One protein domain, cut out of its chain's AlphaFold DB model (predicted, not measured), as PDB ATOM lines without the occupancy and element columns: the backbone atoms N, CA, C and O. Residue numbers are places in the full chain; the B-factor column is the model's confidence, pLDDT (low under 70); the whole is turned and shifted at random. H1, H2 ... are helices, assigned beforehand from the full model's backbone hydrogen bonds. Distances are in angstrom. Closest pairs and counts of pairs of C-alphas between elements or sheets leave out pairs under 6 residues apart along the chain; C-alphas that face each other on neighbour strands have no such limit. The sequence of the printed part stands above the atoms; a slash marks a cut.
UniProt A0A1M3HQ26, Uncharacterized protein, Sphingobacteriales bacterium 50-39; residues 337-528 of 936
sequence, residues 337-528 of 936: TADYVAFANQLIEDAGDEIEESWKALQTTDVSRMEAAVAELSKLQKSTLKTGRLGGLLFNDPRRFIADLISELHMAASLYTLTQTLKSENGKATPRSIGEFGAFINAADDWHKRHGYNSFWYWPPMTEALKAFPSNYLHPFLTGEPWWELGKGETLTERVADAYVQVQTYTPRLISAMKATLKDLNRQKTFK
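Overview. This is residues 337 to 528 of the 936 residues of an uncharacterized protein of Sphingobacteriales bacterium 50-39 (UniProt A0A1M3HQ26). The long helix H5 runs through the middle of a flat, all-helix domain: H2 and H3 pack on it as a three-helix bundle, and farther along it H6 folds back side by side with H5, with H10 packed on H6 and away from H5. H1 and the short H4 lie at the far end of the bundle side, H7 packs on H5 near its last turns, and H9, with the loop 479 to 491 before it, makes an arm that reaches away from the first residues of H10. The printed part has 192 residues with ten named helices, H1 to H10 in chain order, and no named strand. It is only just loose, close to compact, with a radius of gyration of the C-alphas of 19.8 A, and spans 55 by 49 by 25 A.

Along the chain. H1, residues 337 to 347, begins with C-alpha 337 at (-15.438, -27.273, 53.216). H2 holds residues 352 to 362, H3 residues 367 to 382 over 22.7 A, and H4 residues 391 to 394. H5, residues 398 to 424, is the longest at 38.9 A, and its C-alpha 398 is at (-30.880, -18.927, 64.709). H6, residues 431 to 451, covers 30.8 A. H7 is residues 460 to 466, H8 475 to 478 and H9 492 to 503. H10, residues 506 to 526, covers 31.0 A and ends with C-alpha 526 at (-6.622, -19.498, 102.264).

Arrangement. H5 is the hub and touches four helices. H2, H3 and H5 form an up and down bundle, each running against the one before it. H3 touches H5 at a shallow tilt of 21 degrees, the closest C-alphas being those of Val 367 and Ala 413, 4.9 A apart. H2 and H3 are a helical hairpin at 36 degrees, only just steep; their closest C-alphas, Ala 361 and Met 370, are 5.3 A apart. H2 touches residues 405 to 412 of H5 alone, closest at the C-alphas of Leu 362 and Leu 409, 6.0 A. H1 touches H2 at a steep tilt of 67 degrees, with the C-alphas of Val 341 and Gly 352 closest at 4.4 A. H4 touches H1, with the C-alphas of Leu 347 and Gly 391 closest at 4.6 A. H5 and H6 are a helical hairpin at a shallow 24 degrees, closest at the C-alphas of Ser 414 and Phe 440, 4.8 A. H10 touches H6, opposite ways at 27 degrees, a shallow tilt, closest at the C-alphas of Gly 438 and Leu 518, 6.6 A; H5 and H10 are apart. H7 touches residues 415 to 422 of H5 alone, closest at the C-alphas of Thr 419 and Ala 465, 5.9 A. H8 is close to H7 but not clearly touching, and H9 and H10 meet only through their link. Every O i to N i+4 pair is within hydrogen-bond range in H1, H2, H3, H5, H6, H7 and H9, and 16 of 17 are in H10; H4 and H8 are too short for such a pair.

Size, cuts and confidence. The C-alphas of Arg 389 and Lys 528, the two farthest apart, are 60.5 A from each other. The printed part has no cut, and the link from H8 to H9, 13 residues, is long. Mean pLDDT of the printed part is 90.1, with residue 470, residues 479 to 486 and residues 523 to 528 under 70.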
ATOM      1  N   THR A 337     -15.215 -28.554  52.504       96.75
ATOM      2  CA  THR A 337     -15.438 -27.273  53.216       96.75
ATOM      3  C   THR A 337     -16.430 -26.354  52.493       96.75
ATOM      4  O   THR A 337     -17.338 -25.822  53.122       96.75
ATOM      5  N   ALA A 338     -16.328 -26.216  51.166       97.69
ATOM      6  CA  ALA A 338     -17.260 -25.389  50.395       97.69
ATOM      7  C   ALA A 338     -18.714 -25.903  50.452       97.69
ATOM      8  O   ALA A 338     -19.649 -25.101  50.432       97.69
ATOM      9  N   ASP A 339     -18.916 -27.222  50.554       98.19
ATOM     10  CA  ASP A 339     -20.243 -27.819  50.722       98.19
ATOM     11  C   ASP A 339     -20.817 -27.498  52.113       98.19
ATOM     12  O   ASP A 339     -21.996 -27.155  52.220       98.19
ATOM     13  N   TYR A 340     -19.995 -27.557  53.167       98.38
ATOM     14  CA  TYR A 340     -20.408 -27.195  54.528       98.38
ATOM     15  C   TYR A 340     -20.720 -25.703  54.670       98.38
ATOM     16  O   TYR A 340     -21.749 -25.366  55.249       98.38
ATOM     17  N   VAL A 341     -19.904 -24.818  54.092       98.56
ATOM     18  CA  VAL A 341     -20.174 -23.368  54.061       98.56
ATOM     19  C   VAL A 341     -21.487 -23.086  53.325       98.56
ATOM     20  O   VAL A 341     -22.335 -22.332  53.805       98.56
ATOM     21  N   ALA A 342     -21.717 -23.737  52.180       98.31
ATOM     22  CA  ALA A 342     -22.970 -23.607  51.443       98.31
ATOM     23  C   ALA A 342     -24.176 -24.159  52.223       98.31
ATOM     24  O   ALA A 342     -25.279 -23.623  52.104       98.31
ATOM     25  N   PHE A 343     -23.998 -25.226  53.003       98.44
ATOM     26  CA  PHE A 343     -25.025 -25.753  53.900       98.44
ATOM     27  C   PHE A 343     -25.318 -24.786  55.053       98.44
ATOM     28  O   PHE A 343     -26.480 -24.456  55.286       98.44
ATOM     29  N   ALA A 344     -24.289 -24.263  55.714       98.31
ATOM     30  CA  ALA A 344     -24.427 -23.301  56.799       98.31
ATOM     31  C   ALA A 344     -25.108 -21.998  56.336       98.31
ATOM     32  O   ALA A 344     -26.027 -21.529  57.006       98.31
ATOM     33  N   ASN A 345     -24.796 -21.501  55.133       98.50
ATOM     34  CA  ASN A 345     -25.495 -20.362  54.518       98.50
ATOM     35  C   ASN A 345     -26.986 -20.626  54.233       98.50
ATOM     36  O   ASN A 345     -27.788 -19.700  54.131       98.50
ATOM     37  N   GLN A 346     -27.390 -21.891  54.096       98.00
ATOM     38  CA  GLN A 346     -28.804 -22.247  53.981       98.00
ATOM     39  C   GLN A 346     -29.504 -22.312  55.342       98.00
ATOM     40  O   GLN A 346     -30.734 -22.264  55.370       98.00
ATOM     41  N   LEU A 347     -28.764 -22.422  56.449       97.81
ATOM     42  CA  LEU A 347     -29.295 -22.310  57.809       97.81
ATOM     43  C   LEU A 347     -29.462 -20.833  58.191       97.81
ATOM     44  O   LEU A 347     -30.557 -20.407  58.564       97.81
ATOM     45  N   ILE A 348     -28.388 -20.055  58.052       98.06
ATOM     46  CA  ILE A 348     -28.321 -18.620  58.343       98.06
ATOM     47  C   ILE A 348     -27.594 -17.953  57.177       98.06
ATOM     48  O   ILE A 348     -26.452 -18.300  56.894       98.06
ATOM     49  N   GLU A 349     -28.261 -17.026  56.492       97.12
ATOM     50  CA  GLU A 349     -27.689 -16.352  55.322       97.12
ATOM     51  C   GLU A 349     -26.427 -15.567  55.707       97.12
ATOM     52  O   GLU A 349     -26.392 -14.929  56.761       97.12
ATOM     53  N   ASP A 350     -25.415 -15.612  54.836       96.12
ATOM     54  CA  ASP A 350     -24.136 -14.896  54.955       96.12
ATOM     55  C   ASP A 350     -23.311 -15.220  56.222       96.12
ATOM     56  O   ASP A 350     -22.440 -14.443  56.596       96.12
ATOM     57  N   ALA A 351     -23.573 -16.355  56.879       97.44
ATOM     58  CA  ALA A 351     -22.891 -16.799  58.105       97.44
ATOM     59  C   ALA A 351     -22.115 -18.120  57.936       97.44
ATOM     60  O   ALA A 351     -21.719 -18.763  58.913       97.44
ATOM     61  N   GLY A 352     -21.998 -18.605  56.697       97.81
ATOM     62  CA  GLY A 352     -21.512 -19.949  56.413       97.81
ATOM     63  C   GLY A 352     -20.064 -20.185  56.832       97.81
ATOM     64  O   GLY A 352     -19.763 -21.260  57.346       97.81
ATOM     65  N   ASP A 353     -19.197 -19.190  56.647       98.25
ATOM     66  CA  ASP A 353     -17.777 -19.294  56.983       98.25
ATOM     67  C   ASP A 353     -17.570 -19.332  58.506       98.25
ATOM     68  O   ASP A 353     -16.855 -20.195  59.012       98.25
ATOM     69  N   GLU A 354     -18.253 -18.467  59.262       98.38
ATOM     70  CA  GLU A 354     -18.141 -18.406  60.724       98.38
ATOM     71  C   GLU A 354     -18.682 -19.674  61.398       98.38
ATOM     72  O   GLU A 354     -18.099 -20.170  62.368       98.38
ATOM     73  N   ILE A 355     -19.794 -20.216  60.893       98.50
ATOM     74  CA  ILE A 355     -20.392 -21.450  61.419       98.50
ATOM     75  C   ILE A 355     -19.489 -22.653  61.123       98.50
ATOM     76  O   ILE A 355     -19.245 -23.471  62.012       98.50
ATOM     77  N   GLU A 356     -18.974 -22.766  59.898       98.19
ATOM     78  CA  GLU A 356     -18.125 -23.892  59.498       98.19
ATOM     79  C   GLU A 356     -16.780 -23.886  60.231       98.19
ATOM     80  O   GLU A 356     -16.341 -24.928  60.729       98.19
ATOM     81  N   GLU A 357     -16.177 -22.709  60.402       98.12
ATOM     82  CA  GLU A 357     -14.953 -22.552  61.184       98.12
ATOM     83  C   GLU A 357     -15.176 -22.905  62.662       98.12
ATOM     84  O   GLU A 357     -14.322 -23.539  63.284       98.12
ATOM     85  N   SER A 358     -16.349 -22.586  63.216       98.38
ATOM     86  CA  SER A 358     -16.718 -22.972  64.583       98.38
ATOM     87  C   SER A 358     -16.836 -24.489  64.743       98.38
ATOM     88  O   SER A 358     -16.318 -25.046  65.713       98.38
ATOM     89  N   TRP A 359     -17.450 -25.183  63.775       98.25
ATOM     90  CA  TRP A 359     -17.496 -26.648  63.770       98.25
ATOM     91  C   TRP A 359     -16.098 -27.261  63.722       98.25
ATOM     92  O   TRP A 359     -15.823 -28.195  64.474       98.25
ATOM     93  N   LYS A 360     -15.198 -26.716  62.895       97.81
ATOM     94  CA  LYS A 360     -13.797 -27.156  62.842       97.81
ATOM     95  C   LYS A 360     -13.066 -26.904  64.155       97.81
ATOM     96  O   LYS A 360     -12.370 -27.797  64.631       97.81
ATOM     97  N   ALA A 361     -13.209 -25.714  64.737       98.06
ATOM     98  CA  ALA A 361     -12.530 -25.334  65.971       98.06
ATOM     99  C   ALA A 361     -12.874 -26.290  67.127       98.06
ATOM    100  O   ALA A 361     -11.960 -26.715  67.838       98.06
ATOM    101  N   LEU A 362     -14.144 -26.713  67.238       96.56
ATOM    102  CA  LEU A 362     -14.618 -27.690  68.233       96.56
ATOM    103  C   LEU A 362     -13.905 -29.052  68.166       96.56
ATOM    104  O   LEU A 362     -13.829 -29.741  69.180       96.56
ATOM    105  N   GLN A 363     -13.354 -29.434  67.010       94.50
ATOM    106  CA  GLN A 363     -12.654 -30.716  66.830       94.50
ATOM    107  C   GLN A 363     -11.142 -30.631  67.094       94.50
ATOM    108  O   GLN A 363     -10.412 -31.590  66.842       94.50
ATOM    109  N   THR A 364     -10.640 -29.485  67.561       94.69
ATOM    110  CA  THR A 364      -9.210 -29.274  67.835       94.69
ATOM    111  C   THR A 364      -8.919 -29.175  69.331       94.69
ATOM    112  O   THR A 364      -9.821 -29.198  70.162       94.69
ATOM    113  N   THR A 365      -7.639 -29.044  69.685       96.31
ATOM    114  CA  THR A 365      -7.190 -28.670  71.038       96.31
ATOM    115  C   THR A 365      -6.629 -27.240  71.078       96.31
ATOM    116  O   THR A 365      -5.892 -26.891  72.004       96.31
ATOM    117  N   ASP A 366      -6.878 -26.445  70.031       97.75
ATOM    118  CA  ASP A 366      -6.334 -25.096  69.857       97.75
ATOM    119  C   ASP A 366      -7.270 -24.066  70.498       97.75
ATOM    120  O   ASP A 366      -8.280 -23.658  69.923       97.75
ATOM    121  N   VAL A 367      -6.914 -23.653  71.716       98.06
ATOM    122  CA  VAL A 367      -7.671 -22.676  72.509       98.06
ATOM    123  C   VAL A 367      -7.800 -21.344  71.768       98.06
ATOM    124  O   VAL A 367      -8.892 -20.786  71.717       98.06
ATOM    125  N   SER A 368      -6.729 -20.854  71.139       97.81
ATOM    126  CA  SER A 368      -6.751 -19.564  70.440       97.81
ATOM    127  C   SER A 368      -7.683 -19.592  69.231       97.81
ATOM    128  O   SER A 368      -8.392 -18.619  68.974       97.81
ATOM    129  N   ARG A 369      -7.735 -20.720  68.516       98.31
ATOM    130  CA  ARG A 369      -8.695 -20.927  67.428       98.31
ATOM    131  C   ARG A 369     -10.141 -20.928  67.933       98.31
ATOM    132  O   ARG A 369     -10.996 -20.294  67.319       98.31
ATOM    133  N   MET A 370     -10.415 -21.596  69.057       98.50
ATOM    134  CA  MET A 370     -11.751 -21.607  69.670       98.50
ATOM    135  C   MET A 370     -12.181 -20.211  70.135       98.50
ATOM    136  O   MET A 370     -13.304 -19.795  69.864       98.50
ATOM    137  N   GLU A 371     -11.288 -19.463  70.784       98.00
ATOM    138  CA  GLU A 371     -11.548 -18.089  71.233       98.00
ATOM    139  C   GLU A 371     -11.797 -17.134  70.056       98.00
ATOM    140  O   GLU A 371     -12.698 -16.293  70.117       98.00
ATOM    141  N   ALA A 372     -11.051 -17.287  68.956       98.25
ATOM    142  CA  ALA A 372     -11.279 -16.525  67.731       98.25
ATOM    143  C   ALA A 372     -12.655 -16.831  67.116       98.25
ATOM    144  O   ALA A 372     -13.395 -15.905  66.781       98.25
ATOM    145  N   ALA A 373     -13.037 -18.111  67.035       98.44
ATOM    146  CA  ALA A 373     -14.358 -18.516  66.555       98.44
ATOM    147  C   ALA A 373     -15.483 -17.943  67.435       98.44
ATOM    148  O   ALA A 373     -16.441 -17.366  66.921       98.44
ATOM    149  N   VAL A 374     -15.338 -17.994  68.766       98.31
ATOM    150  CA  VAL A 374     -16.281 -17.356  69.701       98.31
ATOM    151  C   VAL A 374     -16.407 -15.858  69.440       98.31
ATOM    152  O   VAL A 374     -17.518 -15.323  69.488       98.31
ATOM    153  N   ALA A 375     -15.297 -15.159  69.196       98.00
ATOM    154  CA  ALA A 375     -15.313 -13.723  68.955       98.00
ATOM    155  C   ALA A 375     -16.120 -13.370  67.695       98.00
ATOM    156  O   ALA A 375     -16.945 -12.453  67.744       98.00
ATOM    157  N   GLU A 376     -15.943 -14.116  66.602       98.12
ATOM    158  CA  GLU A 376     -16.719 -13.921  65.370       98.12
ATOM    159  C   GLU A 376     -18.194 -14.300  65.556       98.12
ATOM    160  O   GLU A 376     -19.079 -13.491  65.259       98.12
ATOM    161  N   LEU A 377     -18.487 -15.450  66.174       98.12
ATOM    162  CA  LEU A 377     -19.861 -15.844  66.498       98.12
ATOM    163  C   LEU A 377     -20.565 -14.824  67.401       98.12
ATOM    164  O   LEU A 377     -21.753 -14.555  67.233       98.12
ATOM    165  N   SER A 378     -19.847 -14.210  68.343       97.69
ATOM    166  CA  SER A 378     -20.392 -13.184  69.238       97.69
ATOM    167  C   SER A 378     -20.737 -11.888  68.502       97.69
ATOM    168  O   SER A 378     -21.697 -11.205  68.870       97.69
ATOM    169  N   LYS A 379     -19.977 -11.526  67.459       96.50
ATOM    170  CA  LYS A 379     -20.332 -10.410  66.564       96.50
ATOM    171  C   LYS A 379     -21.566 -10.771  65.745       96.50
ATOM    172  O   LYS A 379     -22.516  -9.987  65.703       96.50
ATOM    173  N   LEU A 380     -21.582 -11.975  65.171       95.31
ATOM    174  CA  LEU A 380     -22.697 -12.492  64.386       95.31
ATOM    175  C   LEU A 380     -23.992 -12.526  65.215       95.31
ATOM    176  O   LEU A 380     -25.015 -12.015  64.768       95.31
ATOM    177  N   GLN A 381     -23.948 -13.008  66.460       94.31
ATOM    178  CA  GLN A 381     -25.101 -13.087  67.366       94.31
ATOM    179  C   GLN A 381     -25.745 -11.718  67.655       94.31
ATOM    180  O   GLN A 381     -26.971 -11.621  67.789       94.31
ATOM    181  N   LYS A 382     -24.923 -10.661  67.744       94.06
ATOM    182  CA  LYS A 382     -25.363  -9.269  67.952       94.06
ATOM    183  C   LYS A 382     -25.950  -8.639  66.687       94.06
ATOM    184  O   LYS A 382     -26.637  -7.624  66.785       94.06
ATOM    185  N   SER A 383     -25.697  -9.218  65.517       92.62
ATOM    186  CA  SER A 383     -26.243  -8.741  64.249       92.62
ATOM    187  C   SER A 383     -27.716  -9.149  64.046       92.62
ATOM    188  O   SER A 383     -28.359  -9.797  64.888       92.62
ATOM    189  N   THR A 384     -28.286  -8.740  62.910       93.50
ATOM    190  CA  THR A 384     -29.593  -9.234  62.462       93.50
ATOM    191  C   THR A 384     -29.394 -10.529  61.684       93.50
ATOM    192  O   THR A 384     -28.974 -10.493  60.532       93.50
ATOM    193  N   LEU A 385     -29.719 -11.665  62.306       95.88
ATOM    194  CA  LEU A 385     -29.628 -12.977  61.667       95.88
ATOM    195  C   LEU A 385     -30.802 -13.190  60.709       95.88
ATOM    196  O   LEU A 385     -31.962 -13.178  61.132       95.88
ATOM    197  N   LYS A 386     -30.501 -13.425  59.431       94.38
ATOM    198  CA  LYS A 386     -31.487 -13.851  58.436       94.38
ATOM    199  C   LYS A 386     -31.473 -15.364  58.337       94.38
ATOM    200  O   LYS A 386     -30.440 -15.983  58.116       94.38
ATOM    201  N   THR A 387     -32.634 -15.962  58.544       94.12
ATOM    202  CA  THR A 387     -32.790 -17.412  58.486       94.12
ATOM    203  C   THR A 387     -32.886 -17.853  57.029       94.12
ATOM    204  O   THR A 387     -33.737 -17.345  56.302       94.12
ATOM    205  N   GLY A 388     -32.037 -18.792  56.613       94.69
ATOM    206  CA  GLY A 388     -32.060 -19.342  55.260       94.69
ATOM    207  C   GLY A 388     -33.147 -20.410  55.067       94.69
ATOM    208  O   GLY A 388     -33.925 -20.730  55.970       94.69
ATOM    209  N   ARG A 389     -33.192 -21.022  53.875       95.25
ATOM    210  CA  ARG A 389     -34.226 -22.012  53.496       95.25
ATOM    211  C   ARG A 389     -34.270 -23.282  54.364       95.25
ATOM    212  O   ARG A 389     -35.302 -23.948  54.414       95.25
ATOM    213  N   LEU A 390     -33.162 -23.632  55.021       96.62
ATOM    214  CA  LEU A 390     -33.039 -24.767  55.942       96.62
ATOM    215  C   LEU A 390     -33.166 -24.348  57.412       96.62
ATOM    216  O   LEU A 390     -32.957 -25.166  58.304       96.62
ATOM    217  N   GLY A 391     -33.571 -23.109  57.688       93.00
ATOM    218  CA  GLY A 391     -33.750 -22.582  59.039       93.00
ATOM    219  C   GLY A 391     -34.697 -23.357  59.952       93.00
ATOM    220  O   GLY A 391     -34.613 -23.246  61.175       93.00
ATOM    221  N   GLY A 392     -35.564 -24.198  59.379       92.94
ATOM    222  CA  GLY A 392     -36.377 -25.143  60.140       92.94
ATOM    223  C   GLY A 392     -35.545 -26.133  60.970       92.94
ATOM    224  O   GLY A 392     -35.995 -26.530  62.041       92.94
ATOM    225  N   LEU A 393     -34.319 -26.461  60.538       96.94
ATOM    226  CA  LEU A 393     -33.363 -27.279  61.303       96.94
ATOM    227  C   LEU A 393     -32.849 -26.567  62.561       96.94
ATOM    228  O   LEU A 393     -32.414 -27.219  63.503       96.94
ATOM    229  N   LEU A 394     -32.954 -25.237  62.599       96.75
ATOM    230  CA  LEU A 394     -32.641 -24.415  63.767       96.75
ATOM    231  C   LEU A 394     -33.863 -24.219  64.667       96.75
ATOM    232  O   LEU A 394     -33.829 -23.344  65.527       96.75
ATOM    233  N   PHE A 395     -34.967 -24.939  64.427       94.44
ATOM    234  CA  PHE A 395     -36.280 -24.738  65.057       94.44
ATOM    235  C   PHE A 395     -36.699 -23.259  65.078       94.44
ATOM    236  O   PHE A 395     -37.226 -22.758  66.068       94.44
ATOM    237  N   ASN A 396     -36.412 -22.556  63.976       85.88
ATOM    238  CA  ASN A 396     -36.692 -21.131  63.768       85.88
ATOM    239  C   ASN A 396     -36.063 -20.181  64.809       85.88
ATOM    240  O   ASN A 396     -36.531 -19.055  64.969       85.88
ATOM    241  N   ASP A 397     -34.992 -20.603  65.488       94.69
ATOM    242  CA  ASP A 397     -34.225 -19.763  66.412       94.69
ATOM    243  C   ASP A 397     -32.724 -19.812  66.071       94.69
ATOM    244  O   ASP A 397     -31.951 -20.572  66.672       94.69
ATOM    245  N   PRO A 398     -32.287 -19.003  65.085       96.12
ATOM    246  CA  PRO A 398     -30.880 -18.927  64.709       96.12
ATOM    247  C   PRO A 398     -30.004 -18.344  65.826       96.12
ATOM    248  O   PRO A 398     -28.834 -18.700  65.926       96.12
ATOM    249  N   ARG A 399     -30.541 -17.482  66.706       96.75
ATOM    250  CA  ARG A 399     -29.750 -16.901  67.806       96.75
ATOM    251  C   ARG A 399     -29.399 -17.955  68.848       96.75
ATOM    252  O   ARG A 399     -28.276 -17.932  69.351       96.75
ATOM    253  N   ARG A 400     -30.326 -18.869  69.157       96.38
ATOM    254  CA  ARG A 400     -30.056 -20.023  70.024       96.38
ATOM    255  C   ARG A 400     -28.989 -20.926  69.427       96.38
ATOM    256  O   ARG A 400     -28.073 -21.279  70.153       96.38
ATOM    257  N   PHE A 401     -29.059 -21.232  68.131       97.50
ATOM    258  CA  PHE A 401     -28.038 -22.054  67.470       97.50
ATOM    259  C   PHE A 401     -26.628 -21.448  67.599       97.50
ATOM    260  O   PHE A 401     -25.697 -22.134  68.008       97.50
ATOM    261  N   ILE A 402     -26.479 -20.140  67.355       98.19
ATOM    262  CA  ILE A 402     -25.190 -19.453  67.551       98.19
ATOM    263  C   ILE A 402     -24.761 -19.461  69.029       98.19
ATOM    264  O   ILE A 402     -23.589 -19.669  69.332       98.19
ATOM    265  N   ALA A 403     -25.697 -19.264  69.962       97.75
ATOM    266  CA  ALA A 403     -25.409 -19.321  71.396       97.75
ATOM    267  C   ALA A 403     -24.935 -20.711  71.860       97.75
ATOM    268  O   ALA A 403     -24.129 -20.802  72.788       97.75
ATOM    269  N   ASP A 404     -25.443 -21.772  71.236       98.19
ATOM    270  CA  ASP A 404     -25.057 -23.151  71.529       98.19
ATOM    271  C   ASP A 404     -23.615 -23.403  71.091       98.19
ATOM    272  O   ASP A 404     -22.793 -23.757  71.934       98.19
ATOM    273  N   LEU A 405     -23.259 -23.047  69.849       98.38
ATOM    274  CA  LEU A 405     -21.875 -23.129  69.365       98.38
ATOM    275  C   LEU A 405     -20.895 -22.339  70.246       98.38
ATOM    276  O   LEU A 405     -19.824 -22.841  70.576       98.38
ATOM    277  N   ILE A 406     -21.267 -21.126  70.677       98.50
ATOM    278  CA  ILE A 406     -20.452 -20.332  71.614       98.50
ATOM    279  C   ILE A 406     -20.255 -21.076  72.944       98.50
ATOM    280  O   ILE A 406     -19.152 -21.085  73.487       98.50
ATOM    281  N   SER A 407     -21.311 -21.694  73.481       98.38
ATOM    282  CA  SER A 407     -21.253 -22.411  74.763       98.38
ATOM    283  C   SER A 407     -20.372 -23.659  74.673       98.38
ATOM    284  O   SER A 407     -19.543 -23.891  75.552       98.38
ATOM    285  N   GLU A 408     -20.502 -24.421  73.587       98.31
ATOM    286  CA  GLU A 408     -19.672 -25.595  73.306       98.31
ATOM    287  C   GLU A 408     -18.192 -25.211  73.147       98.31
ATOM    288  O   GLU A 408     -17.323 -25.835  73.761       98.31
ATOM    289  N   LEU A 409     -17.902 -24.134  72.401       98.62
ATOM    290  CA  LEU A 409     -16.540 -23.623  72.212       98.62
ATOM    291  C   LEU A 409     -15.929 -23.142  73.530       98.62
ATOM    292  O   LEU A 409     -14.779 -23.460  73.814       98.62
ATOM    293  N   HIS A 410     -16.684 -22.423  74.364       98.00
ATOM    294  CA  HIS A 410     -16.219 -22.009  75.690       98.00
ATOM    295  C   HIS A 410     -15.917 -23.200  76.606       98.00
ATOM    296  O   HIS A 410     -14.905 -23.200  77.315       98.00
ATOM    297  N   MET A 411     -16.774 -24.224  76.604       98.00
ATOM    298  CA  MET A 411     -16.547 -25.428  77.402       98.00
ATOM    299  C   MET A 411     -15.286 -26.171  76.936       98.00
ATOM    300  O   MET A 411     -14.460 -26.549  77.767       98.00
ATOM    301  N   ALA A 412     -15.088 -26.326  75.625       98.19
ATOM    302  CA  ALA A 412     -13.873 -26.936  75.086       98.19
ATOM    303  C   ALA A 412     -12.618 -26.105  75.372       98.19
ATOM    304  O   ALA A 412     -11.629 -26.644  75.871       98.19
ATOM    305  N   ALA A 413     -12.663 -24.797  75.115       98.56
ATOM    306  CA  ALA A 413     -11.540 -23.897  75.344       98.56
ATOM    307  C   ALA A 413     -11.105 -23.926  76.813       98.56
ATOM    308  O   ALA A 413      -9.927 -24.125  77.095       98.56
ATOM    309  N   SER A 414     -12.047 -23.832  77.756       98.56
ATOM    310  CA  SER A 414     -11.736 -23.890  79.190       98.56
ATOM    311  C   SER A 414     -11.128 -25.231  79.623       98.56
ATOM    312  O   SER A 414     -10.166 -25.237  80.396       98.56
ATOM    313  N   LEU A 415     -11.596 -26.364  79.082       98.31
ATOM    314  CA  LEU A 415     -10.983 -27.670  79.347       98.31
ATOM    315  C   LEU A 415      -9.547 -27.755  78.814       98.31
ATOM    316  O   LEU A 415      -8.648 -28.258  79.498       98.31
ATOM    317  N   TYR A 416      -9.306 -27.288  77.589       98.44
ATOM    318  CA  TYR A 416      -7.971 -27.351  77.000       98.44
ATOM    319  C   TYR A 416      -7.014 -26.337  77.630       98.44
ATOM    320  O   TYR A 416      -5.851 -26.681  77.834       98.44
ATOM    321  N   THR A 417      -7.486 -25.164  78.056       98.50
ATOM    322  CA  THR A 417      -6.712 -24.224  78.883       98.50
ATOM    323  C   THR A 417      -6.310 -24.863  80.209       98.50
ATOM    324  O   THR A 417      -5.137 -24.806  80.593       98.50
ATOM    325  N   LEU A 418      -7.242 -25.543  80.884       98.38
ATOM    326  CA  LEU A 418      -6.951 -26.309  82.094       98.38
ATOM    327  C   LEU A 418      -5.892 -27.390  81.830       98.38
ATOM    328  O   LEU A 418      -4.892 -27.467  82.541       98.38
ATOM    329  N   THR A 419      -6.073 -28.188  80.778       97.62
ATOM    330  CA  THR A 419      -5.161 -29.284  80.419       97.62
ATOM    331  C   THR A 419      -3.753 -28.770  80.095       97.62
ATOM    332  O   THR A 419      -2.758 -29.324  80.567       97.62
ATOM    333  N   GLN A 420      -3.643 -27.686  79.323       96.94
ATOM    334  CA  GLN A 420      -2.366 -27.041  79.004       96.94
ATOM    335  C   GLN A 420      -1.698 -26.464  80.258       96.94
ATOM    336  O   GLN A 420      -0.489 -26.626  80.440       96.94
ATOM    337  N   THR A 421      -2.480 -25.854  81.152       97.06
ATOM    338  CA  THR A 421      -1.986 -25.313  82.424       97.06
ATOM    339  C   THR A 421      -1.435 -26.429  83.306       97.06
ATOM    340  O   THR A 421      -0.274 -26.358  83.708       97.06
ATOM    341  N   LEU A 422      -2.195 -27.509  83.510       94.81
ATOM    342  CA  LEU A 422      -1.741 -28.694  84.243       94.81
ATOM    343  C   LEU A 422      -0.459 -29.273  83.640       94.81
ATOM    344  O   LEU A 422       0.482 -29.570  84.372       94.81
ATOM    345  N   LYS A 423      -0.366 -29.372  82.309       93.25
ATOM    346  CA  LYS A 423       0.853 -29.843  81.634       93.25
ATOM    347  C   LYS A 423       2.056 -28.943  81.926       93.25
ATOM    348  O   LYS A 423       3.143 -29.457  82.175       93.25
ATOM    349  N   SER A 424       1.872 -27.621  81.921       92.12
ATOM    350  CA  SER A 424       2.937 -26.665  82.262       92.12
ATOM    351  C   SER A 424       3.352 -26.721  83.741       92.12
ATOM    352  O   SER A 424       4.457 -26.317  84.092       92.12
ATOM    353  N   GLU A 425       2.491 -27.281  84.590       85.44
ATOM    354  CA  GLU A 425       2.655 -27.396  86.041       85.44
ATOM    355  C   GLU A 425       2.958 -28.837  86.489       85.44
ATOM    356  O   GLU A 425       2.752 -29.192  87.650       85.44
ATOM    357  N   ASN A 426       3.462 -29.684  85.583       84.38
ATOM    358  CA  ASN A 426       3.798 -31.091  85.845       84.38
ATOM    359  C   ASN A 426       2.632 -31.911  86.439       84.38
ATOM    360  O   ASN A 426       2.844 -32.787  87.277       84.38
ATOM    361  N   GLY A 427       1.399 -31.618  86.020       81.50
ATOM    362  CA  GLY A 427       0.186 -32.316  86.449       81.50
ATOM    363  C   GLY A 427      -0.267 -31.986  87.873       81.50
ATOM    364  O   GLY A 427      -1.045 -32.748  88.440       81.50
ATOM    365  N   LYS A 428       0.225 -30.895  88.473       77.19
ATOM    366  CA  LYS A 428      -0.108 -30.512  89.851       77.19
ATOM    367  C   LYS A 428      -1.236 -29.485  89.909       77.19
ATOM    368  O   LYS A 428      -1.294 -28.572  89.090       77.19
ATOM    369  N   ALA A 429      -2.071 -29.584  90.942       85.19
ATOM    370  CA  ALA A 429      -3.011 -28.533  91.307       85.19
ATOM    371  C   ALA A 429      -2.254 -27.336  91.912       85.19
ATOM    372  O   ALA A 429      -1.695 -27.413  93.003       85.19
ATOM    373  N   THR A 430      -2.251 -26.210  91.210       85.06
ATOM    374  CA  THR A 430      -1.661 -24.938  91.644       85.06
ATOM    375  C   THR A 430      -2.741 -23.859  91.698       85.06
ATOM    376  O   THR A 430      -3.863 -24.063  91.220       85.06
ATOM    377  N   PRO A 431      -2.445 -22.651  92.212       86.94
ATOM    378  CA  PRO A 431      -3.425 -21.583  92.190       86.94
ATOM    379  C   PRO A 431      -3.991 -21.248  90.816       86.94
ATOM    380  O   PRO A 431      -5.189 -20.953  90.746       86.94
ATOM    381  N   ARG A 432      -3.170 -21.346  89.764       91.44
ATOM    382  CA  ARG A 432      -3.575 -21.091  88.385       91.44
ATOM    383  C   ARG A 432      -4.454 -22.221  87.855       91.44
ATOM    384  O   ARG A 432      -5.585 -21.941  87.479       91.44
ATOM    385  N   SER A 433      -4.009 -23.481  87.907       94.00
ATOM    386  CA  SER A 433      -4.823 -24.614  87.428       94.00
ATOM    387  C   SER A 433      -6.122 -24.801  88.213       94.00
ATOM    388  O   SER A 433      -7.130 -25.174  87.625       94.00
ATOM    389  N   ILE A 434      -6.168 -24.450  89.503       93.81
ATOM    390  CA  ILE A 434      -7.426 -24.399  90.273       93.81
ATOM    391  C   ILE A 434      -8.367 -23.301  89.738       93.81
ATOM    392  O   ILE A 434      -9.584 -23.481  89.734       93.81
ATOM    393  N   GLY A 435      -7.826 -22.161  89.293       94.88
ATOM    394  CA  GLY A 435      -8.604 -21.108  88.632       94.88
ATOM    395  C   GLY A 435      -9.201 -21.584  87.307       94.88
ATOM    396  O   GLY A 435     -10.406 -21.450  87.102       94.88
ATOM    397  N   GLU A 436      -8.385 -22.225  86.466       97.88
ATOM    398  CA  GLU A 436      -8.834 -22.805  85.189       97.88
ATOM    399  C   GLU A 436      -9.847 -23.939  85.388       97.88
ATOM    400  O   GLU A 436     -10.814 -24.060  84.639       97.88
ATOM    401  N   PHE A 437      -9.692 -24.734  86.450       97.88
ATOM    402  CA  PHE A 437     -10.677 -25.741  86.832       97.88
ATOM    403  C   PHE A 437     -12.027 -25.107  87.170       97.88
ATOM    404  O   PHE A 437     -13.065 -25.582  86.713       97.88
ATOM    405  N   GLY A 438     -12.024 -23.987  87.898       97.94
ATOM    406  CA  GLY A 438     -13.235 -23.205  88.140       97.94
ATOM    407  C   GLY A 438     -13.872 -22.655  86.863       97.94
ATOM    408  O   GLY A 438     -15.095 -22.707  86.727       97.94
ATOM    409  N   ALA A 439     -13.066 -22.177  85.911       98.19
ATOM    410  CA  ALA A 439     -13.556 -21.708  84.616       98.19
ATOM    411  C   ALA A 439     -14.223 -22.839  83.814       98.19
ATOM    412  O   ALA A 439     -15.337 -22.659  83.320       98.19
ATOM    413  N   PHE A 440     -13.594 -24.019  83.765       98.56
ATOM    414  CA  PHE A 440     -14.165 -25.203  83.122       98.56
ATOM    415  C   PHE A 440     -15.482 -25.643  83.772       98.56
ATOM    416  O   PHE A 440     -16.464 -25.869  83.068       98.56
ATOM    417  N   ILE A 441     -15.545 -25.698  85.108       98.38
ATOM    418  CA  ILE A 441     -16.777 -26.045  85.835       98.38
ATOM    419  C   ILE A 441     -17.921 -25.103  85.466       98.38
ATOM    420  O   ILE A 441     -19.038 -25.566  85.245       98.38
ATOM    421  N   ASN A 442     -17.662 -23.794  85.408       98.19
ATOM    422  CA  ASN A 442     -18.690 -22.812  85.070       98.19
ATOM    423  C   ASN A 442     -19.178 -22.992  83.630       98.19
ATOM    424  O   ASN A 442     -20.383 -23.047  83.406       98.19
ATOM    425  N   ALA A 443     -18.259 -23.157  82.674       98.12
ATOM    426  CA  ALA A 443     -18.616 -23.373  81.275       98.12
ATOM    427  C   ALA A 443     -19.420 -24.672  81.077       98.12
ATOM    428  O   ALA A 443     -20.441 -24.668  80.389       98.12
ATOM    429  N   ALA A 444     -19.010 -25.763  81.733       97.50
ATOM    430  CA  ALA A 444     -19.725 -27.036  81.705       97.50
ATOM    431  C   ALA A 444     -21.117 -26.943  82.351       97.50
ATOM    432  O   ALA A 444     -22.087 -27.461  81.805       97.50
ATOM    433  N   ASP A 445     -21.239 -26.268  83.497       97.31
ATOM    434  CA  ASP A 445     -22.515 -26.069  84.193       97.31
ATOM    435  C   ASP A 445     -23.480 -25.187  83.392       97.31
ATOM    436  O   ASP A 445     -24.681 -25.453  83.365       97.31
ATOM    437  N   ASP A 446     -22.973 -24.157  82.718       96.75
ATOM    438  CA  ASP A 446     -23.785 -23.276  81.881       96.75
ATOM    439  C   ASP A 446     -24.263 -23.978  80.611       96.75
ATOM    440  O   ASP A 446     -25.447 -23.875  80.278       96.75
ATOM    441  N   TRP A 447     -23.401 -24.758  79.951       97.06
ATOM    442  CA  TRP A 447     -23.825 -25.600  78.833       97.06
ATOM    443  C   TRP A 447     -24.854 -26.645  79.289       97.06
ATOM    444  O   TRP A 447     -25.946 -26.730  78.720       97.06
ATOM    445  N   HIS A 448     -24.588 -27.322  80.411       96.12
ATOM    446  CA  HIS A 448     -25.502 -28.291  81.011       96.12
ATOM    447  C   HIS A 448     -26.883 -27.712  81.330       96.12
ATOM    448  O   HIS A 448     -27.888 -28.351  81.027       96.12
ATOM    449  N   LYS A 449     -26.981 -26.494  81.878       95.56
ATOM    450  CA  LYS A 449     -28.282 -25.842  82.128       95.56
ATOM    451  C   LYS A 449     -29.082 -25.605  80.850       95.56
ATOM    452  O   LYS A 449     -30.311 -25.617  80.905       95.56
ATOM    453  N   ARG A 450     -28.414 -25.376  79.713       94.88
ATOM    454  CA  ARG A 450     -29.087 -25.163  78.425       94.88
ATOM    455  C   ARG A 450     -29.706 -26.457  77.924       94.88
ATOM    456  O   ARG A 450     -30.914 -26.484  77.698       94.88
ATOM    457  N   HIS A 451     -28.920 -27.527  77.810       94.56
ATOM    458  CA  HIS A 451     -29.408 -28.778  77.227       94.56
ATOM    459  C   HIS A 451     -30.093 -29.723  78.225       94.56
ATOM    460  O   HIS A 451     -31.000 -30.449  77.836       94.56
ATOM    461  N   GLY A 452     -29.734 -29.708  79.508       93.25
ATOM    462  CA  GLY A 452     -30.372 -30.512  80.560       93.25
ATOM    463  C   GLY A 452     -30.073 -32.016  80.491       93.25
ATOM    464  O   GLY A 452     -30.922 -32.826  80.849       93.25
ATOM    465  N   TYR A 453     -28.898 -32.406  79.988       91.81
ATOM    466  CA  TYR A 453     -28.505 -33.817  79.846       91.81
ATOM    467  C   TYR A 453     -28.054 -34.388  81.187       91.81
ATOM    468  O   TYR A 453     -27.052 -33.944  81.735       91.81
ATOM    469  N   ASN A 454     -28.745 -35.415  81.679       90.62
ATOM    470  CA  ASN A 454     -28.445 -35.996  82.990       90.62
ATOM    471  C   ASN A 454     -27.582 -37.265  82.941       90.62
ATOM    472  O   ASN A 454     -27.021 -37.654  83.966       90.62
ATOM    473  N   SER A 455     -27.465 -37.903  81.777       88.62
ATOM    474  CA  SER A 455     -26.899 -39.249  81.655       88.62
ATOM    475  C   SER A 455     -25.364 -39.270  81.710       88.62
ATOM    476  O   SER A 455     -24.730 -38.303  82.138       88.62
ATOM    477  N   PHE A 456     -24.745 -40.385  81.316       87.69
ATOM    478  CA  PHE A 456     -23.296 -40.579  81.340       87.69
ATOM    479  C   PHE A 456     -22.548 -39.542  80.496       87.69
ATOM    480  O   PHE A 456     -22.856 -39.355  79.321       87.69
ATOM    481  N   TRP A 457     -21.552 -38.885  81.087       90.38
ATOM    482  CA  TRP A 457     -20.675 -37.947  80.394       90.38
ATOM    483  C   TRP A 457     -19.235 -38.423  80.515       90.38
ATOM    484  O   TRP A 457     -18.651 -38.418  81.599       90.38
ATOM    485  N   TYR A 458     -18.673 -38.822  79.378       87.19
ATOM    486  CA  TYR A 458     -17.283 -39.225  79.269       87.19
ATOM    487  C   TYR A 458     -16.565 -38.374  78.236       87.19
ATOM    488  O   TYR A 458     -17.001 -38.258  77.093       87.19
ATOM    489  N   TRP A 459     -15.444 -37.794  78.652       90.62
ATOM    490  CA  TRP A 459     -14.557 -37.045  77.780       90.62
ATOM    491  C   TRP A 459     -13.119 -37.283  78.256       90.62
ATOM    492  O   TRP A 459     -12.743 -36.746  79.298       90.62
ATOM    493  N   PRO A 460     -12.306 -38.088  77.545       90.75
ATOM    494  CA  PRO A 460     -10.973 -38.481  78.010       90.75
ATOM    495  C   PRO A 460     -10.084 -37.336  78.537       90.75
ATOM    496  O   PRO A 460      -9.576 -37.472  79.649       90.75
ATOM    497  N   PRO A 461      -9.918 -36.187  77.840       93.00
ATOM    498  CA  PRO A 461      -9.127 -35.071  78.369       93.00
ATOM    499  C   PRO A 461      -9.681 -34.503  79.682       93.00
ATOM    500  O   PRO A 461      -8.897 -34.124  80.547       93.00
ATOM    501  N   MET A 462     -11.006 -34.486  79.870       95.12
ATOM    502  CA  MET A 462     -11.615 -34.107  81.147       95.12
ATOM    503  C   MET A 462     -11.256 -35.120  82.230       95.12
ATOM    504  O   MET A 462     -10.759 -34.724  83.278       95.12
ATOM    505  N   THR A 463     -11.465 -36.415  81.982       91.25
ATOM    506  CA  THR A 463     -11.153 -37.466  82.960       91.25
ATOM    507  C   THR A 463      -9.685 -37.417  83.388       91.25
ATOM    508  O   THR A 463      -9.402 -37.498  84.582       91.25
ATOM    509  N   GLU A 464      -8.752 -37.214  82.454       91.19
ATOM    510  CA  GLU A 464      -7.331 -37.057  82.782       91.19
ATOM    511  C   GLU A 464      -7.035 -35.768  83.563       91.19
ATOM    512  O   GLU A 464      -6.301 -35.810  84.548       91.19
ATOM    513  N   ALA A 465      -7.629 -34.631  83.185       94.81
ATOM    514  CA  ALA A 465      -7.451 -33.377  83.916       94.81
ATOM    515  C   ALA A 465      -7.988 -33.463  85.356       94.81
ATOM    516  O   ALA A 465      -7.360 -32.958  86.286       94.81
ATOM    517  N   LEU A 466      -9.122 -34.139  85.559       94.19
ATOM    518  CA  LEU A 466      -9.745 -34.299  86.875       94.19
ATOM    519  C   LEU A 466      -8.885 -35.112  87.853       94.19
ATOM    520  O   LEU A 466      -8.919 -34.828  89.048       94.19
ATOM    521  N   LYS A 467      -8.060 -36.052  87.372       90.19
ATOM    522  CA  LYS A 467      -7.120 -36.818  88.216       90.19
ATOM    523  C   LYS A 467      -6.068 -35.943  88.905       90.19
ATOM    524  O   LYS A 467      -5.508 -36.357  89.915       90.19
ATOM    525  N   ALA A 468      -5.797 -34.742  88.387       88.88
ATOM    526  CA  ALA A 468      -4.849 -33.812  88.999       88.88
ATOM    527  C   ALA A 468      -5.381 -33.157  90.290       88.88
ATOM    528  O   ALA A 468      -4.603 -32.566  91.041       88.88
ATOM    529  N   PHE A 469      -6.690 -33.249  90.555       86.56
ATOM    530  CA  PHE A 469      -7.341 -32.600  91.691       86.56
ATOM    531  C   PHE A 469      -7.709 -33.627  92.773       86.56
ATOM    532  O   PHE A 469      -8.662 -34.388  92.594       86.56
ATOM    533  N   PRO A 470      -6.986 -33.662  93.910       69.19
ATOM    534  CA  PRO A 470      -7.234 -34.640  94.964       69.19
ATOM    535  C   PRO A 470      -8.590 -34.373  95.624       69.19
ATOM    536  O   PRO A 470      -8.825 -33.297  96.172       69.19
ATOM    537  N   SER A 471      -9.502 -35.343  95.544       76.62
ATOM    538  CA  SER A 471     -10.847 -35.200  96.096       76.62
ATOM    539  C   SER A 471     -11.574 -36.529  96.236       76.62
ATOM    540  O   SER A 471     -11.798 -37.235  95.248       76.62
ATOM    541  N   ASN A 472     -12.066 -36.805  97.445       75.19
ATOM    542  CA  ASN A 472     -12.988 -37.917  97.692       75.19
ATOM    543  C   ASN A 472     -14.309 -37.743  96.921       75.19
ATOM    544  O   ASN A 472     -14.989 -38.726  96.646       75.19
ATOM    545  N   TYR A 473     -14.671 -36.514  96.525       83.81
ATOM    546  CA  TYR A 473     -15.876 -36.265  95.732       83.81
ATOM    547  C   TYR A 473     -15.743 -36.755  94.287       83.81
ATOM    548  O   TYR A 473     -16.730 -37.201  93.709       83.81
ATOM    549  N   LEU A 474     -14.546 -36.658  93.693       86.88
ATOM    550  CA  LEU A 474     -14.304 -37.067  92.303       86.88
ATOM    551  C   LEU A 474     -14.012 -38.561  92.169       86.88
ATOM    552  O   LEU A 474     -14.224 -39.122  91.097       86.88
ATOM    553  N   HIS A 475     -13.572 -39.215  93.244       80.81
ATOM    554  CA  HIS A 475     -13.185 -40.625  93.234       80.81
ATOM    555  C   HIS A 475     -14.215 -41.578  92.578       80.81
ATOM    556  O   HIS A 475     -13.800 -42.373  91.729       80.81
ATOM    557  N   PRO A 476     -15.540 -41.472  92.834       79.62
ATOM    558  CA  PRO A 476     -16.538 -42.351  92.207       79.62
ATOM    559  C   PRO A 476     -16.655 -42.213  90.680       79.62
ATOM    560  O   PRO A 476     -17.283 -43.044  90.038       79.62
ATOM    561  N   PHE A 477     -16.102 -41.144  90.099       84.12
ATOM    562  CA  PHE A 477     -16.152 -40.856  88.661       84.12
ATOM    563  C   PHE A 477     -14.827 -41.160  87.949       84.12
ATOM    564  O   PHE A 477     -14.761 -41.117  86.722       84.12
ATOM    565  N   LEU A 478     -13.760 -41.413  88.713       84.19
ATOM    566  CA  LEU A 478     -12.406 -41.655  88.201       84.19
ATOM    567  C   LEU A 478     -11.973 -43.119  88.338       84.19
ATOM    568  O   LEU A 478     -10.980 -43.522  87.732       84.19
ATOM    569  N   THR A 479     -12.704 -43.911  89.121       67.88
ATOM    570  CA  THR A 479     -12.516 -45.356  89.243       67.88
ATOM    571  C   THR A 479     -13.207 -46.041  88.065       67.88
ATOM    572  O   THR A 479     -14.418 -45.962  87.897       67.88
ATOM    573  N   GLY A 480     -12.419 -46.651  87.178       56.69
ATOM    574  CA  GLY A 480     -12.892 -47.272  85.933       56.69
ATOM    575  C   GLY A 480     -13.602 -48.613  86.122       56.69
ATOM    576  O   GLY A 480     -13.434 -49.495  85.282       56.69
ATOM    577  N   GLU A 481     -14.335 -48.797  87.221       56.91
ATOM    578  CA  GLU A 481     -15.120 -50.013  87.431       56.91
ATOM    579  C   GLU A 481     -16.319 -50.043  86.466       56.91
ATOM    580  O   GLU A 481     -16.872 -48.988  86.125       56.91
ATOM    581  N   PRO A 482     -16.734 -51.225  85.980       59.03
ATOM    582  CA  PRO A 482     -17.910 -51.327  85.133       59.03
ATOM    583  C   PRO A 482     -19.140 -50.775  85.859       59.03
ATOM    584  O   PRO A 482     -19.460 -51.185  86.973       59.03
ATOM    585  N   TRP A 483     -19.865 -49.851  85.226       64.94
ATOM    586  CA  TRP A 483     -20.944 -49.100  85.881       64.94
ATOM    587  C   TRP A 483     -22.064 -49.991  86.451       64.94
ATOM    588  O   TRP A 483     -22.734 -49.576  87.393       64.94
ATOM    589  N   TRP A 484     -22.246 -51.212  85.929       63.34
ATOM    590  CA  TRP A 484     -23.215 -52.196  86.431       63.34
ATOM    591  C   TRP A 484     -22.810 -52.883  87.740       63.34
ATOM    592  O   TRP A 484     -23.687 -53.322  88.484       63.34
ATOM    593  N   GLU A 485     -21.518 -52.948  88.063       64.00
ATOM    594  CA  GLU A 485     -21.023 -53.533  89.320       64.00
ATOM    595  C   GLU A 485     -21.305 -52.624  90.525       64.00
ATOM    596  O   GLU A 485     -21.388 -53.093  91.659       64.00
ATOM    597  N   LEU A 486     -21.563 -51.339  90.264       67.19
ATOM    598  CA  LEU A 486     -21.938 -50.337  91.262       67.19
ATOM    599  C   LEU A 486     -23.439 -50.346  91.608       67.19
ATOM    600  O   LEU A 486     -23.863 -49.647  92.532       67.19
ATOM    601  N   GLY A 487     -24.251 -51.097  90.858       73.31
ATOM    602  CA  GLY A 487     -25.694 -51.183  91.063       73.31
ATOM    603  C   GLY A 487     -26.086 -52.015  92.287       73.31
ATOM    604  O   GLY A 487     -25.435 -53.001  92.636       73.31
ATOM    605  N   LYS A 488     -27.189 -51.643  92.940       80.88
ATOM    606  CA  LYS A 488     -27.717 -52.309  94.142       80.88
ATOM    607  C   LYS A 488     -28.884 -53.244  93.817       80.88
ATOM    608  O   LYS A 488     -29.761 -52.903  93.034       80.88
ATOM    609  N   GLY A 489     -28.920 -54.409  94.464       80.88
ATOM    610  CA  GLY A 489     -29.981 -55.405  94.282       80.88
ATOM    611  C   GLY A 489     -29.591 -56.796  94.782       80.88
ATOM    612  O   GLY A 489     -28.397 -57.119  94.865       80.88
ATOM    613  N   GLU A 490     -30.592 -57.613  95.109       79.25
ATOM    614  CA  GLU A 490     -30.398 -59.011  95.515       79.25
ATOM    615  C   GLU A 490     -30.100 -59.890  94.295       79.25
ATOM    616  O   GLU A 490     -29.271 -60.798  94.363       79.25
ATOM    617  N   THR A 491     -30.715 -59.570  93.154       74.56
ATOM    618  CA  THR A 491     -30.490 -60.251  91.872       74.56
ATOM    619  C   THR A 491     -29.588 -59.437  90.937       74.56
ATOM    620  O   THR A 491     -29.522 -58.210  91.026       74.56
ATOM    621  N   LEU A 492     -28.912 -60.100  89.987       74.62
ATOM    622  CA  LEU A 492     -28.123 -59.402  88.958       74.62
ATOM    623  C   LEU A 492     -28.989 -58.439  88.136       74.62
ATOM    624  O   LEU A 492     -28.567 -57.320  87.861       74.62
ATOM    625  N   THR A 493     -30.212 -58.845  87.794       71.69
ATOM    626  CA  THR A 493     -31.164 -58.009  87.053       71.69
ATOM    627  C   THR A 493     -31.491 -56.716  87.801       71.69
ATOM    628  O   THR A 493     -31.549 -55.652  87.188       71.69
ATOM    629  N   GLU A 494     -31.663 -56.772  89.125       75.31
ATOM    630  CA  GLU A 494     -31.883 -55.574  89.944       75.31
ATOM    631  C   GLU A 494     -30.657 -54.664  89.983       75.31
ATOM    632  O   GLU A 494     -30.811 -53.453  89.839       75.31
ATOM    633  N   ARG A 495     -29.447 -55.229  90.106       78.00
ATOM    634  CA  ARG A 495     -28.203 -54.442  90.084       78.00
ATOM    635  C   ARG A 495     -28.013 -53.730  88.752       78.00
ATOM    636  O   ARG A 495     -27.768 -52.528  88.740       78.00
ATOM    637  N   VAL A 496     -28.196 -54.435  87.635       76.06
ATOM    638  CA  VAL A 496     -28.138 -53.839  86.290       76.06
ATOM    639  C   VAL A 496     -29.173 -52.717  86.160       76.06
ATOM    640  O   VAL A 496     -28.839 -51.627  85.699       76.06
ATOM    641  N   ALA A 497     -30.406 -52.935  86.630       75.56
ATOM    642  CA  ALA A 497     -31.450 -51.914  86.600       75.56
ATOM    643  C   ALA A 497     -31.104 -50.670  87.445       75.56
ATOM    644  O   ALA A 497     -31.273 -49.548  86.966       75.56
ATOM    645  N   ASP A 498     -30.606 -50.841  88.676       81.12
ATOM    646  CA  ASP A 498     -30.166 -49.722  89.525       81.12
ATOM    647  C   ASP A 498     -28.991 -48.969  88.891       81.12
ATOM    648  O   ASP A 498     -28.984 -47.740  88.839       81.12
ATOM    649  N   ALA A 499     -28.035 -49.688  88.311       80.81
ATOM    650  CA  ALA A 499     -26.897 -49.088  87.638       80.81
ATOM    651  C   ALA A 499     -27.301 -48.214  86.440       80.81
ATOM    652  O   ALA A 499     -26.789 -47.104  86.282       80.81
ATOM    653  N   TYR A 500     -28.281 -48.644  85.642       80.12
ATOM    654  CA  TYR A 500     -28.851 -47.819  84.573       80.12
ATOM    655  C   TYR A 500     -29.524 -46.538  85.109       80.12
ATOM    656  O   TYR A 500     -29.438 -45.479  84.477       80.12
ATOM    657  N   VAL A 501     -30.137 -46.587  86.298       81.38
ATOM    658  CA  VAL A 501     -30.665 -45.392  86.988       81.38
ATOM    659  C   VAL A 501     -29.526 -44.463  87.437       81.38
ATOM    660  O   VAL A 501     -29.616 -43.242  87.277       81.38
ATOM    661  N   GLN A 502     -28.420 -45.013  87.944       82.19
ATOM    662  CA  GLN A 502     -27.226 -44.230  88.292       82.19
ATOM    663  C   GLN A 502     -26.618 -43.552  87.054       82.19
ATOM    664  O   GLN A 502     -26.264 -42.370  87.103       82.19
ATOM    665  N   VAL A 503     -26.545 -44.269  85.931       83.31
ATOM    666  CA  VAL A 503     -26.088 -43.746  84.637       83.31
ATOM    667  C   VAL A 503     -26.962 -42.583  84.173       83.31
ATOM    668  O   VAL A 503     -26.423 -41.564  83.752       83.31
ATOM    669  N   GLN A 504     -28.288 -42.677  84.317       84.62
ATOM    670  CA  GLN A 504     -29.240 -41.616  83.949       84.62
ATOM    671  C   GLN A 504     -29.126 -40.326  84.773       84.62
ATOM    672  O   GLN A 504     -29.704 -39.310  84.392       84.62
ATOM    673  N   THR A 505     -28.396 -40.351  85.889       87.12
ATOM    674  CA  THR A 505     -28.211 -39.207  86.800       87.12
ATOM    675  C   THR A 505     -26.737 -38.823  86.971       87.12
ATOM    676  O   THR A 505     -26.364 -38.138  87.924       87.12
ATOM    677  N   TYR A 506     -25.863 -39.289  86.080       89.88
ATOM    678  CA  TYR A 506     -24.413 -39.157  86.187       89.88
ATOM    679  C   TYR A 506     -23.910 -37.706  86.088       89.88
ATOM    680  O   TYR A 506     -23.228 -37.230  86.998       89.88
ATOM    681  N   THR A 507     -24.258 -36.980  85.022       92.69
ATOM    682  CA  THR A 507     -23.724 -35.632  84.731       92.69
ATOM    683  C   THR A 507     -23.918 -34.618  85.869       92.69
ATOM    684  O   THR A 507     -22.926 -34.018  86.299       92.69
ATOM    685  N   PRO A 508     -25.128 -34.420  86.435       93.50
ATOM    686  CA  PRO A 508     -25.317 -33.455  87.520       93.50
ATOM    687  C   PRO A 508     -24.540 -33.831  88.788       93.50
ATOM    688  O   PRO A 508     -24.073 -32.943  89.507       93.50
ATOM    689  N   ARG A 509     -24.344 -35.131  89.058       93.25
ATOM    690  CA  ARG A 509     -23.522 -35.582  90.190       93.25
ATOM    691  C   ARG A 509     -22.043 -35.274  89.961       93.25
ATOM    692  O   ARG A 509     -21.405 -34.770  90.883       93.25
ATOM    693  N   LEU A 510     -21.529 -35.483  88.746       94.50
ATOM    694  CA  LEU A 510     -20.152 -35.125  88.389       94.50
ATOM    695  C   LEU A 510     -19.912 -33.613  88.527       94.50
ATOM    696  O   LEU A 510     -18.954 -33.203  89.178       94.50
ATOM    697  N   ILE A 511     -20.804 -32.767  87.997       96.56
ATOM    698  CA  ILE A 511     -20.692 -31.301  88.140       96.56
ATOM    699  C   ILE A 511     -20.705 -30.887  89.619       96.56
ATOM    700  O   ILE A 511     -19.907 -30.043  90.037       96.56
ATOM    701  N   SER A 512     -21.568 -31.499  90.435       95.69
ATOM    702  CA  SER A 512     -21.616 -31.243  91.878       95.69
ATOM    703  C   SER A 512     -20.314 -31.653  92.581       95.69
ATOM    704  O   SER A 512     -19.772 -30.883  93.377       95.69
ATOM    705  N   ALA A 513     -19.751 -32.812  92.227       93.62
ATOM    706  CA  ALA A 513     -18.463 -33.276  92.736       93.62
ATOM    707  C   ALA A 513     -17.301 -32.348  92.347       93.62
ATOM    708  O   ALA A 513     -16.460 -32.021  93.190       93.62
ATOM    709  N   MET A 514     -17.275 -31.852  91.105       97.25
ATOM    710  CA  MET A 514     -16.285 -30.862  90.670       97.25
ATOM    711  C   MET A 514     -16.408 -29.552  91.466       97.25
ATOM    712  O   MET A 514     -15.407 -29.031  91.959       97.25
ATOM    713  N   LYS A 515     -17.632 -29.047  91.681       96.88
ATOM    714  CA  LYS A 515     -17.891 -27.841  92.494       96.88
ATOM    715  C   LYS A 515     -17.465 -28.012  93.955       96.88
ATOM    716  O   LYS A 515     -16.864 -27.099  94.524       96.88
ATOM    717  N   ALA A 516     -17.755 -29.162  94.562       89.81
ATOM    718  CA  ALA A 516     -17.334 -29.478  95.928       89.81
ATOM    719  C   ALA A 516     -15.801 -29.512  96.044       89.81
ATOM    720  O   ALA A 516     -15.231 -28.888  96.937       89.81
ATOM    721  N   THR A 517     -15.140 -30.135  95.068       91.38
ATOM    722  CA  THR A 517     -13.675 -30.178  94.969       91.38
ATOM    723  C   THR A 517     -13.073 -28.781  94.855       91.38
ATOM    724  O   THR A 517     -12.188 -28.421  95.628       91.38
ATOM    725  N   LEU A 518     -13.591 -27.945  93.949       94.06
ATOM    726  CA  LEU A 518     -13.136 -26.561  93.788       94.06
ATOM    727  C   LEU A 518     -13.280 -25.754  95.085       94.06
ATOM    728  O   LEU A 518     -12.404 -24.958  95.426       94.06
ATOM    729  N   LYS A 519     -14.384 -25.944  95.817       87.38
ATOM    730  CA  LYS A 519     -14.629 -25.269  97.096       87.38
ATOM    731  C   LYS A 519     -13.575 -25.638  98.139       87.38
ATOM    732  O   LYS A 519     -13.093 -24.748  98.837       87.38
ATOM    733  N   ASP A 520     -13.211 -26.911  98.235       81.75
ATOM    734  CA  ASP A 520     -12.208 -27.369  99.195       81.75
ATOM    735  C   ASP A 520     -10.792 -26.932  98.812       81.75
ATOM    736  O   ASP A 520     -10.072 -26.411  99.663       81.75
ATOM    737  N   LEU A 521     -10.440 -26.983  97.527       83.19
ATOM    738  CA  LEU A 521      -9.171 -26.448  97.024       83.19
ATOM    739  C   LEU A 521      -9.045 -24.937  97.277       83.19
ATOM    740  O   LEU A 521      -8.003 -24.446  97.712       83.19
ATOM    741  N   ASN A 522     -10.123 -24.177  97.058       80.69
ATOM    742  CA  ASN A 522     -10.135 -22.744  97.350       80.69
ATOM    743  C   ASN A 522     -10.080 -22.444  98.850       80.69
ATOM    744  O   ASN A 522      -9.506 -21.430  99.230       80.69
ATOM    745  N   ARG A 523     -10.620 -23.313  99.713       68.06
ATOM    746  CA  ARG A 523     -10.419 -23.200 101.165       68.06
ATOM    747  C   ARG A 523      -8.958 -23.428 101.534       68.06
ATOM    748  O   ARG A 523      -8.406 -22.619 102.267       68.06
ATOM    749  N   GLN A 524      -8.325 -24.472 100.999       63.06
ATOM    750  CA  GLN A 524      -6.922 -24.799 101.283       63.06
ATOM    751  C   GLN A 524      -5.955 -23.674 100.877       63.06
ATOM    752  O   GLN A 524      -5.026 -23.385 101.631       63.06
ATOM    753  N   LYS A 525      -6.220 -22.958  99.768       59.59
ATOM    754  CA  LYS A 525      -5.469 -21.745  99.367       59.59
ATOM    755  C   LYS A 525      -5.425 -20.662 100.449       59.59
ATOM    756  O   LYS A 525      -4.445 -19.926 100.537       59.59
ATOM    757  N   THR A 526      -6.485 -20.542 101.242       50.66
ATOM    758  CA  THR A 526      -6.622 -19.498 102.264       50.66
ATOM    759  C   THR A 526      -5.836 -19.831 103.535       50.66
ATOM    760  O   THR A 526      -5.474 -18.925 104.278       50.66
ATOM    761  N   PHE A 527      -5.513 -21.108 103.771       50.38
ATOM    762  CA  PHE A 527      -4.829 -21.568 104.983       50.38
ATOM    763  C   PHE A 527      -3.333 -21.837 104.774       50.38
ATOM    764  O   PHE A 527      -2.797 -22.832 105.259       50.38
ATOM    765  N   LYS A 528      -2.621 -20.918 104.112       49.00
ATOM    766  CA  LYS A 528      -1.145 -20.894 104.094       49.00
ATOM    767  C   LYS A 528      -0.568 -20.351 105.415       49.00
ATOM    768  O   LYS A 528       0.382 -19.572 105.421       49.00
TER     769      LYS A 528